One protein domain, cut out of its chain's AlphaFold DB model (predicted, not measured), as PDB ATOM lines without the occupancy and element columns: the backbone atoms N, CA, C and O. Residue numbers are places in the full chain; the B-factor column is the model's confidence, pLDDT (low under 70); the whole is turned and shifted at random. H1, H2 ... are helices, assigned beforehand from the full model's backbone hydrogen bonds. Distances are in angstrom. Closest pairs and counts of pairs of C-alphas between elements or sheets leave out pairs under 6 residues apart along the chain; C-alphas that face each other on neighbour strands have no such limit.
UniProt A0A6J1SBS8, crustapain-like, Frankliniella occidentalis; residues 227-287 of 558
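AT A GLANCE: This is residues 227 to 287 of the 558 residues of the protein "crustapain-like" of Frankliniella occidentalis (UniProt A0A6J1SBS8). Three helices are strung out loosely along a rod with few contacts between them: the long H3 makes one end, H1 is set crosswise to it, and H2 with a long loop makes the other end. The loop, residues 256 to 267, folds back from the end of H2 to the start of H3; residues 254 to 260 stick out at one end of the rod and residues 277 to 287 of H3 at the other. The printed part has 61 residues, with named helices in the order H1, H2, H3 and no named strand, and its class is all helix. It is loose, with a radius of gyration of the C-alphas of 14.7 A and spans of 49 by 21 by 17 A.

HOW THE PARTS SIT: Start at H1, residues 227 to 238, and look from there to H3, residues 268 to 287: the two only just touch, with 3 pairs of C-alphas within 8 A. H1 touches H3 with residues 228 to 232 alone, and H3 touches H1 with residues 272 to 276 alone; the closest C-alphas of the two helices, those of Trp 232 and Met 272, are 6.8 A apart. Their lines are about perpendicular, at 76 degrees. Go on to H2, residues 246 to 255, which is apart from H1. H2 and H3 are close but not clearly touching; their closest C-alphas, those of Arg 246 and Glu 268, are 7.3 A apart. They run opposite ways at a steep tilt of 50 degrees. In H1 and H3 you will find every O i to N i+4 pair within hydrogen-bond range; in H2 it is 5 of 6.

IN THESE COORDINATES: Find C-alpha 227 at (-31.850, 8.617, -26.310); from there H1 runs 16.3 A to C-alpha 238. H2 begins at C-alpha 246 at (-18.878, 12.764, -7.774) and runs 14.4 A to C-alpha 255. H3, the longest helix, runs 28.6 A from C-alpha 268 to C-alpha 287 at (-36.999, 26.484, -33.864).

THE WHOLE: Look at Gly 258 and Arg 287 for the two C-alphas farthest apart, 48.6 A. The printed part has no cut. The link from H1 to H2 is short, with 7 residues, and the link from H2 to H3 is long, with 12. The mean pLDDT of the printed part is 91.6, and no printed residue is under 70.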
ATOM      1  N   ALA A 227     -32.372   7.805 -25.211       88.31
ATOM      2  CA  ALA A 227     -31.850   8.617 -26.310       88.31
ATOM      3  C   ALA A 227     -30.835   9.662 -25.813       88.31
ATOM      4  O   ALA A 227     -29.712   9.685 -26.298       88.31
ATOM      5  N   MET A 228     -31.177  10.430 -24.772       87.81
ATOM      6  CA  MET A 228     -30.276  11.409 -24.142       87.81
ATOM      7  C   MET A 228     -28.972  10.766 -23.646       87.81
ATOM      8  O   MET A 228     -27.896  11.315 -23.855       87.81
ATOM      9  N   ILE A 229     -29.044   9.581 -23.032       92.62
ATOM     10  CA  ILE A 229     -27.848   8.825 -22.625       92.62
ATOM     11  C   ILE A 229     -27.010   8.446 -23.858       92.62
ATOM     12  O   ILE A 229     -25.799   8.633 -23.851       92.62
ATOM     13  N   SER A 230     -27.636   7.982 -24.945       94.75
ATOM     14  CA  SER A 230     -26.925   7.640 -26.186       94.75
ATOM     15  C   SER A 230     -26.240   8.850 -26.839       94.75
ATOM     16  O   SER A 230     -25.111   8.726 -27.309       94.75
ATOM     17  N   GLU A 231     -26.894  10.015 -26.850       95.25
ATOM     18  CA  GLU A 231     -26.321  11.272 -27.353       95.25
ATOM     19  C   GLU A 231     -25.144  11.752 -26.488       95.25
ATOM     20  O   GLU A 231     -24.151  12.247 -27.019       95.25
ATOM     21  N   TRP A 232     -25.221  11.565 -25.165       96.75
ATOM     22  CA  TRP A 232     -24.132  11.874 -24.234       96.75
ATOM     23  C   TRP A 232     -22.901  10.984 -24.456       96.75
ATOM     24  O   TRP A 232     -21.782  11.491 -24.547       96.75
ATOM     25  N   GLU A 233     -23.092   9.669 -24.601       96.75
ATOM     26  CA  GLU A 233     -21.996   8.740 -24.904       96.75
ATOM     27  C   GLU A 233     -21.346   9.043 -26.262       96.75
ATOM     28  O   GLU A 233     -20.117   9.044 -26.378       96.75
ATOM     29  N   GLU A 234     -22.139   9.369 -27.289       96.44
ATOM     30  CA  GLU A 234     -21.596   9.804 -28.578       96.44
ATOM     31  C   GLU A 234     -20.839  11.134 -28.471       96.44
ATOM     32  O   GLU A 234     -19.737  11.249 -29.012       96.44
ATOM     33  N   PHE A 235     -21.372  12.117 -27.741       97.38
ATOM     34  CA  PHE A 235     -20.682  13.379 -27.497       97.38
ATOM     35  C   PHE A 235     -19.322  13.161 -26.820       97.38
ATOM     36  O   PHE A 235     -18.315  13.692 -27.303       97.38
ATOM     37  N   LYS A 236     -19.268  12.349 -25.754       97.38
ATOM     38  CA  LYS A 236     -18.014  12.002 -25.068       97.38
ATOM     39  C   LYS A 236     -17.019  11.353 -26.022       97.38
ATOM     40  O   LYS A 236     -15.881  11.810 -26.122       97.38
ATOM     41  N   ARG A 237     -17.471  10.342 -26.773       96.50
ATOM     42  CA  ARG A 237     -16.671   9.607 -27.762       96.50
ATOM     43  C   ARG A 237     -16.128  10.518 -28.865       96.50
ATOM     44  O   ARG A 237     -14.955  10.405 -29.203       96.50
ATOM     45  N   LYS A 238     -16.948  11.414 -29.432       95.31
ATOM     46  CA  LYS A 238     -16.517  12.334 -30.502       95.31
ATOM     47  C   LYS A 238     -15.459  13.322 -30.000       95.31
ATOM     48  O   LYS A 238     -14.510  13.607 -30.721       95.31
ATOM     49  N   ASN A 239     -15.623  13.840 -28.784       94.38
ATOM     50  CA  ASN A 239     -14.793  14.921 -28.243       94.38
ATOM     51  C   ASN A 239     -13.683  14.428 -27.291       94.38
ATOM     52  O   ASN A 239     -13.094  15.240 -26.581       94.38
ATOM     53  N   ASN A 240     -13.418  13.114 -27.265       94.44
ATOM     54  CA  ASN A 240     -12.446  12.442 -26.391       94.44
ATOM     55  C   ASN A 240     -12.556  12.855 -24.905       94.44
ATOM     56  O   ASN A 240     -11.555  13.128 -24.242       94.44
ATOM     57  N   LYS A 241     -13.787  12.959 -24.392       94.81
ATOM     58  CA  LYS A 241     -14.063  13.419 -23.023       94.81
ATOM     59  C   LYS A 241     -14.059  12.250 -22.039       94.81
ATOM     60  O   LYS A 241     -14.740  11.247 -22.254       94.81
ATOM     61  N   THR A 242     -13.373  12.434 -20.919       93.94
ATOM     62  CA  THR A 242     -13.428  11.567 -19.738       93.94
ATOM     63  C   THR A 242     -13.713  12.423 -18.507       93.94
ATOM     64  O   THR A 242     -13.248  13.559 -18.409       93.94
ATOM     65  N   TYR A 243     -14.494  11.891 -17.571       94.12
ATOM     66  CA  TYR A 243     -14.900  12.592 -16.353       94.12
ATOM     67  C   TYR A 243     -14.761  11.672 -15.140       94.12
ATOM     68  O   TYR A 243     -14.621  10.457 -15.275       94.12
ATOM     69  N   HIS A 244     -14.821  12.263 -13.952       92.69
ATOM     70  CA  HIS A 244     -14.849  11.536 -12.690       92.69
ATOM     71  C   HIS A 244     -16.262  11.533 -12.104       92.69
ATOM     72  O   HIS A 244     -16.995  12.522 -12.191       92.69
ATOM     73  N   SER A 245     -16.628  10.439 -11.440       91.75
ATOM     74  CA  SER A 245     -17.832  10.398 -10.612       91.75
ATOM     75  C   SER A 245     -17.709  11.356  -9.424       91.75
ATOM     76  O   SER A 245     -16.611  11.669  -8.938       91.75
ATOM     77  N   ARG A 246     -18.849  11.802  -8.888       91.00
ATOM     78  CA  ARG A 246     -18.878  12.764  -7.774       91.00
ATOM     79  C   ARG A 246     -18.106  12.284  -6.537       91.00
ATOM     80  O   ARG A 246     -17.500  13.094  -5.835       91.00
ATOM     81  N   ASP A 247     -18.074  10.976  -6.283       92.00
ATOM     82  CA  ASP A 247     -17.330  10.396  -5.160       92.00
ATOM     83  C   ASP A 247     -15.832  10.197  -5.426       92.00
ATOM     84  O   ASP A 247     -15.052  10.192  -4.470       92.00
ATOM     85  N   GLU A 248     -15.392  10.111  -6.683       91.38
ATOM     86  CA  GLU A 248     -13.969  10.200  -7.037       91.38
ATOM     87  C   GLU A 248     -13.444  11.615  -6.825       91.38
ATOM     88  O   GLU A 248     -12.457  11.786  -6.112       91.38
ATOM     89  N   LEU A 249     -14.162  12.633  -7.310       90.62
ATOM     90  CA  LEU A 249     -13.812  14.036  -7.067       90.62
ATOM     91  C   LEU A 249     -13.749  14.353  -5.567       90.62
ATOM     92  O   LEU A 249     -12.798  14.976  -5.099       90.62
ATOM     93  N   ARG A 250     -14.694  13.834  -4.768       89.50
ATOM     94  CA  ARG A 250     -14.647  13.925  -3.296       89.50
ATOM     95  C   ARG A 250     -13.440  13.207  -2.677       89.50
ATOM     96  O   ARG A 250     -12.965  13.654  -1.633       89.50
ATOM     97  N   ARG A 251     -12.948  12.102  -3.256       90.38
ATOM     98  CA  ARG A 251     -11.708  11.430  -2.811       90.38
ATOM     99  C   ARG A 251     -10.478  12.265  -3.177       90.38
ATOM    100  O   ARG A 251      -9.665  12.545  -2.297       90.38
ATOM    101  N   MET A 252     -10.386  12.732  -4.420       88.56
ATOM    102  CA  MET A 252      -9.278  13.553  -4.921       88.56
ATOM    103  C   MET A 252      -9.173  14.887  -4.164       88.56
ATOM    104  O   MET A 252      -8.105  15.216  -3.660       88.56
ATOM    105  N   ALA A 253     -10.280  15.604  -3.955       88.12
ATOM    106  CA  ALA A 253     -10.308  16.862  -3.199       88.12
ATOM    107  C   ALA A 253      -9.961  16.711  -1.700       88.12
ATOM    108  O   ALA A 253      -9.647  17.697  -1.031       88.12
ATOM    109  N   ARG A 254      -9.998  15.487  -1.144       89.38
ATOM    110  CA  ARG A 254      -9.422  15.191   0.182       89.38
ATOM    111  C   ARG A 254      -7.928  14.889   0.103       89.38
ATOM    112  O   ARG A 254      -7.195  15.364   0.959       89.38
ATOM    113  N   MET A 255      -7.494  14.135  -0.907       86.75
ATOM    114  CA  MET A 255      -6.090  13.770  -1.131       86.75
ATOM    115  C   MET A 255      -5.211  14.994  -1.431       86.75
ATOM    116  O   MET A 255      -4.153  15.142  -0.836       86.75
ATOM    117  N   TYR A 256      -5.675  15.904  -2.289       84.31
ATOM    118  CA  TYR A 256      -4.941  17.110  -2.691       84.31
ATOM    119  C   TYR A 256      -5.196  18.326  -1.783       84.31
ATOM    120  O   TYR A 256      -4.837  19.452  -2.127       84.31
ATOM    121  N   ARG A 257      -5.801  18.137  -0.602       81.88
ATOM    122  CA  ARG A 257      -6.072  19.230   0.342       81.88
ATOM    123  C   ARG A 257      -4.757  19.831   0.854       81.88
ATOM    124  O   ARG A 257      -4.045  19.192   1.617       81.88
ATOM    125  N   GLY A 258      -4.485  21.080   0.478       78.00
ATOM    126  CA  GLY A 258      -3.242  21.788   0.814       78.00
ATOM    127  C   GLY A 258      -2.180  21.756  -0.290       78.00
ATOM    128  O   GLY A 258      -1.163  22.430  -0.162       78.00
ATOM    129  N   HIS A 259      -2.423  21.043  -1.395       76.50
ATOM    130  CA  HIS A 259      -1.617  21.150  -2.609       76.50
ATOM    131  C   HIS A 259      -2.167  22.261  -3.512       76.50
ATOM    132  O   HIS A 259      -3.381  22.427  -3.635       76.50
ATOM    133  N   ASN A 260      -1.281  23.001  -4.183       70.50
ATOM    134  CA  ASN A 260      -1.657  24.060  -5.125       70.50
ATOM    135  C   ASN A 260      -2.065  23.478  -6.494       70.50
ATOM    136  O   ASN A 260      -1.391  23.701  -7.497       70.50
ATOM    137  N   MET A 261      -3.130  22.671  -6.522       70.75
ATOM    138  CA  MET A 261      -3.643  22.034  -7.736       70.75
ATOM    139  C   MET A 261      -5.103  22.421  -7.974       70.75
ATOM    140  O   MET A 261      -5.968  22.179  -7.133       70.75
ATOM    141  N   THR A 262      -5.386  22.989  -9.145       71.56
ATOM    142  CA  THR A 262      -6.750  23.310  -9.579       71.56
ATOM    143  C   THR A 262      -7.414  22.050 -10.127       71.56
ATOM    144  O   THR A 262      -7.134  21.649 -11.254       71.56
ATOM    145  N   LEU A 263      -8.295  21.422  -9.346       77.12
ATOM    146  CA  LEU A 263      -9.162  20.357  -9.850       77.12
ATOM    147  C   LEU A 263     -10.399  20.949 -10.531       77.12
ATOM    148  O   LEU A 263     -10.998  21.900 -10.028       77.12
ATOM    149  N   ASP A 264     -10.827  20.323 -11.626       81.94
ATOM    150  CA  ASP A 264     -12.224  20.401 -12.042       81.94
ATOM    151  C   ASP A 264     -13.082  19.676 -10.993       81.94
ATOM    152  O   ASP A 264     -12.748  18.566 -10.572       81.94
ATOM    153  N   MET A 265     -14.148  20.323 -10.525       85.38
ATOM    154  CA  MET A 265     -15.043  19.783  -9.495       85.38
ATOM    155  C   MET A 265     -16.431  19.411 -10.032       85.38
ATOM    156  O   MET A 265     -17.272  18.973  -9.248       85.38
ATOM    157  N   HIS A 266     -16.662  19.534 -11.340       92.62
ATOM    158  CA  HIS A 266     -17.884  19.057 -11.982       92.62
ATOM    159  C   HIS A 266     -17.793  17.553 -12.246       92.62
ATOM    160  O   HIS A 266     -16.908  17.096 -12.971       92.62
ATOM    161  N   SER A 267     -18.705  16.780 -11.654       94.81
ATOM    162  CA  SER A 267     -18.776  15.340 -11.899       94.81
ATOM    163  C   SER A 267     -19.400  15.029 -13.258       94.81
ATOM    164  O   SER A 267     -19.961  15.911 -13.912       94.81
ATOM    165  N   GLU A 268     -19.326  13.772 -13.699       94.69
ATOM    166  CA  GLU A 268     -19.962  13.364 -14.957       94.69
ATOM    167  C   GLU A 268     -21.457  13.733 -15.002       94.69
ATOM    168  O   GLU A 268     -21.942  14.223 -16.019       94.69
ATOM    169  N   GLU A 269     -22.175  13.576 -13.889       92.88
ATOM    170  CA  GLU A 269     -23.591  13.934 -13.789       92.88
ATOM    171  C   GLU A 269     -23.823  15.448 -13.952       92.88
ATOM    172  O   GLU A 269     -24.826  15.864 -14.536       92.88
ATOM    173  N   ASP A 270     -22.885  16.280 -13.484       95.12
ATOM    174  CA  ASP A 270     -22.934  17.737 -13.655       95.12
ATOM    175  C   ASP A 270     -22.658  18.120 -15.118       95.12
ATOM    176  O   ASP A 270     -23.383  18.929 -15.700       95.12
ATOM    177  N   ARG A 271     -21.649  17.493 -15.740       96.75
ATOM    178  CA  ARG A 271     -21.261  17.706 -17.146       96.75
ATOM    179  C   ARG A 271     -22.347  17.255 -18.123       96.75
ATOM    180  O   ARG A 271     -22.670  17.987 -19.059       96.75
ATOM    181  N   MET A 272     -22.981  16.113 -17.859       96.31
ATOM    182  CA  MET A 272     -24.147  15.639 -18.605       96.31
ATOM    183  C   MET A 272     -25.330  16.607 -18.455       96.31
ATOM    184  O   MET A 272     -26.002  16.912 -19.439       96.31
ATOM    185  N   SER A 273     -25.571  17.139 -17.252       95.19
ATOM    186  CA  SER A 273     -26.625  18.135 -17.011       95.19
ATOM    187  C   SER A 273     -26.398  19.422 -17.820       95.19
ATOM    188  O   SER A 273     -27.321  19.901 -18.486       95.19
ATOM    189  N   MET A 274     -25.158  19.934 -17.851       96.81
ATOM    190  CA  MET A 274     -24.771  21.079 -18.690       96.81
ATOM    191  C   MET A 274     -25.030  20.802 -20.177       96.81
ATOM    192  O   MET A 274     -25.696  21.603 -20.832       96.81
ATOM    193  N   PHE A 275     -24.596  19.642 -20.682       97.88
ATOM    194  CA  PHE A 275     -24.831  19.220 -22.065       97.88
ATOM    195  C   PHE A 275     -26.322  19.176 -22.425       97.88
ATOM    196  O   PHE A 275     -26.720  19.721 -23.454       97.88
ATOM    197  N   MET A 276     -27.168  18.590 -21.571       96.06
ATOM    198  CA  MET A 276     -28.612  18.499 -21.831       96.06
ATOM    199  C   MET A 276     -29.290  19.874 -21.827       96.06
ATOM    200  O   MET A 276     -30.125  20.152 -22.691       96.06
ATOM    201  N   ALA A 277     -28.911  20.760 -20.899       96.69
ATOM    202  CA  ALA A 277     -29.411  22.133 -20.861       96.69
ATOM    203  C   ALA A 277     -28.971  22.934 -22.101       96.69
ATOM    204  O   ALA A 277     -29.786  23.617 -22.726       96.69
ATOM    205  N   ARG A 278     -27.699  22.799 -22.501       97.69
ATOM    206  CA  ARG A 278     -27.124  23.461 -23.678       97.69
ATOM    207  C   ARG A 278     -27.783  22.962 -24.967       97.69
ATOM    208  O   ARG A 278     -28.214  23.788 -25.768       97.69
ATOM    209  N   LYS A 279     -28.004  21.648 -25.115       97.12
ATOM    210  CA  LYS A 279     -28.771  21.073 -26.235       97.12
ATOM    211  C   LYS A 279     -30.195  21.624 -26.298       97.12
ATOM    212  O   LYS A 279     -30.603  22.100 -27.351       97.12
ATOM    213  N   ALA A 280     -30.934  21.627 -25.187       96.94
ATOM    214  CA  ALA A 280     -32.306  22.137 -25.165       96.94
ATOM    215  C   ALA A 280     -32.391  23.623 -25.578       96.94
ATOM    216  O   ALA A 280     -33.301  24.007 -26.313       96.94
ATOM    217  N   ALA A 281     -31.417  24.443 -25.167       97.75
ATOM    218  CA  ALA A 281     -31.316  25.851 -25.556       97.75
ATOM    219  C   ALA A 281     -30.880  26.063 -27.022       97.75
ATOM    220  O   ALA A 281     -31.187  27.106 -27.604       97.75
ATOM    221  N   ILE A 282     -30.158  25.113 -27.623       98.31
ATOM    222  CA  ILE A 282     -29.823  25.096 -29.059       98.31
ATOM    223  C   ILE A 282     -31.053  24.685 -29.879       98.31
ATOM    224  O   ILE A 282     -31.407  25.370 -30.839       98.31
ATOM    225  N   ASP A 283     -31.738  23.612 -29.468       97.12
ATOM    226  CA  ASP A 283     -32.963  23.115 -30.101       97.12
ATOM    227  C   ASP A 283     -34.066  24.189 -30.110       97.12
ATOM    228  O   ASP A 283     -34.797  24.304 -31.091       97.12
ATOM    229  N   ASP A 284     -34.196  24.980 -29.037       97.81
ATOM    230  CA  ASP A 284     -35.168  26.079 -28.960       97.81
ATOM    231  C   ASP A 284     -34.817  27.258 -29.868       97.81
ATOM    232  O   ASP A 284     -35.636  27.673 -30.687       97.81
ATOM    233  N   PHE A 285     -33.572  27.732 -29.812       97.94
ATOM    234  CA  PHE A 285     -33.096  28.804 -30.686       97.94
ATOM    235  C   PHE A 285     -33.275  28.455 -32.174       97.94
ATOM    236  O   PHE A 285     -33.748  29.275 -32.964       97.94
ATOM    237  N   ASN A 286     -32.973  27.210 -32.554       98.00
ATOM    238  CA  ASN A 286     -33.108  26.735 -33.928       98.00
ATOM    239  C   ASN A 286     -34.572  26.541 -34.385       98.00
ATOM    240  O   ASN A 286     -34.808  26.499 -35.595       98.00
ATOM    241  N   ARG A 287     -35.568  26.481 -33.479       97.44
ATOM    242  CA  ARG A 287     -36.999  26.484 -33.864       97.44
ATOM    243  C   ARG A 287     -37.444  27.815 -34.472       97.44
ATOM    244  O   ARG A 287     -38.383  27.830 -35.265       97.44
TER     245      ARG A 287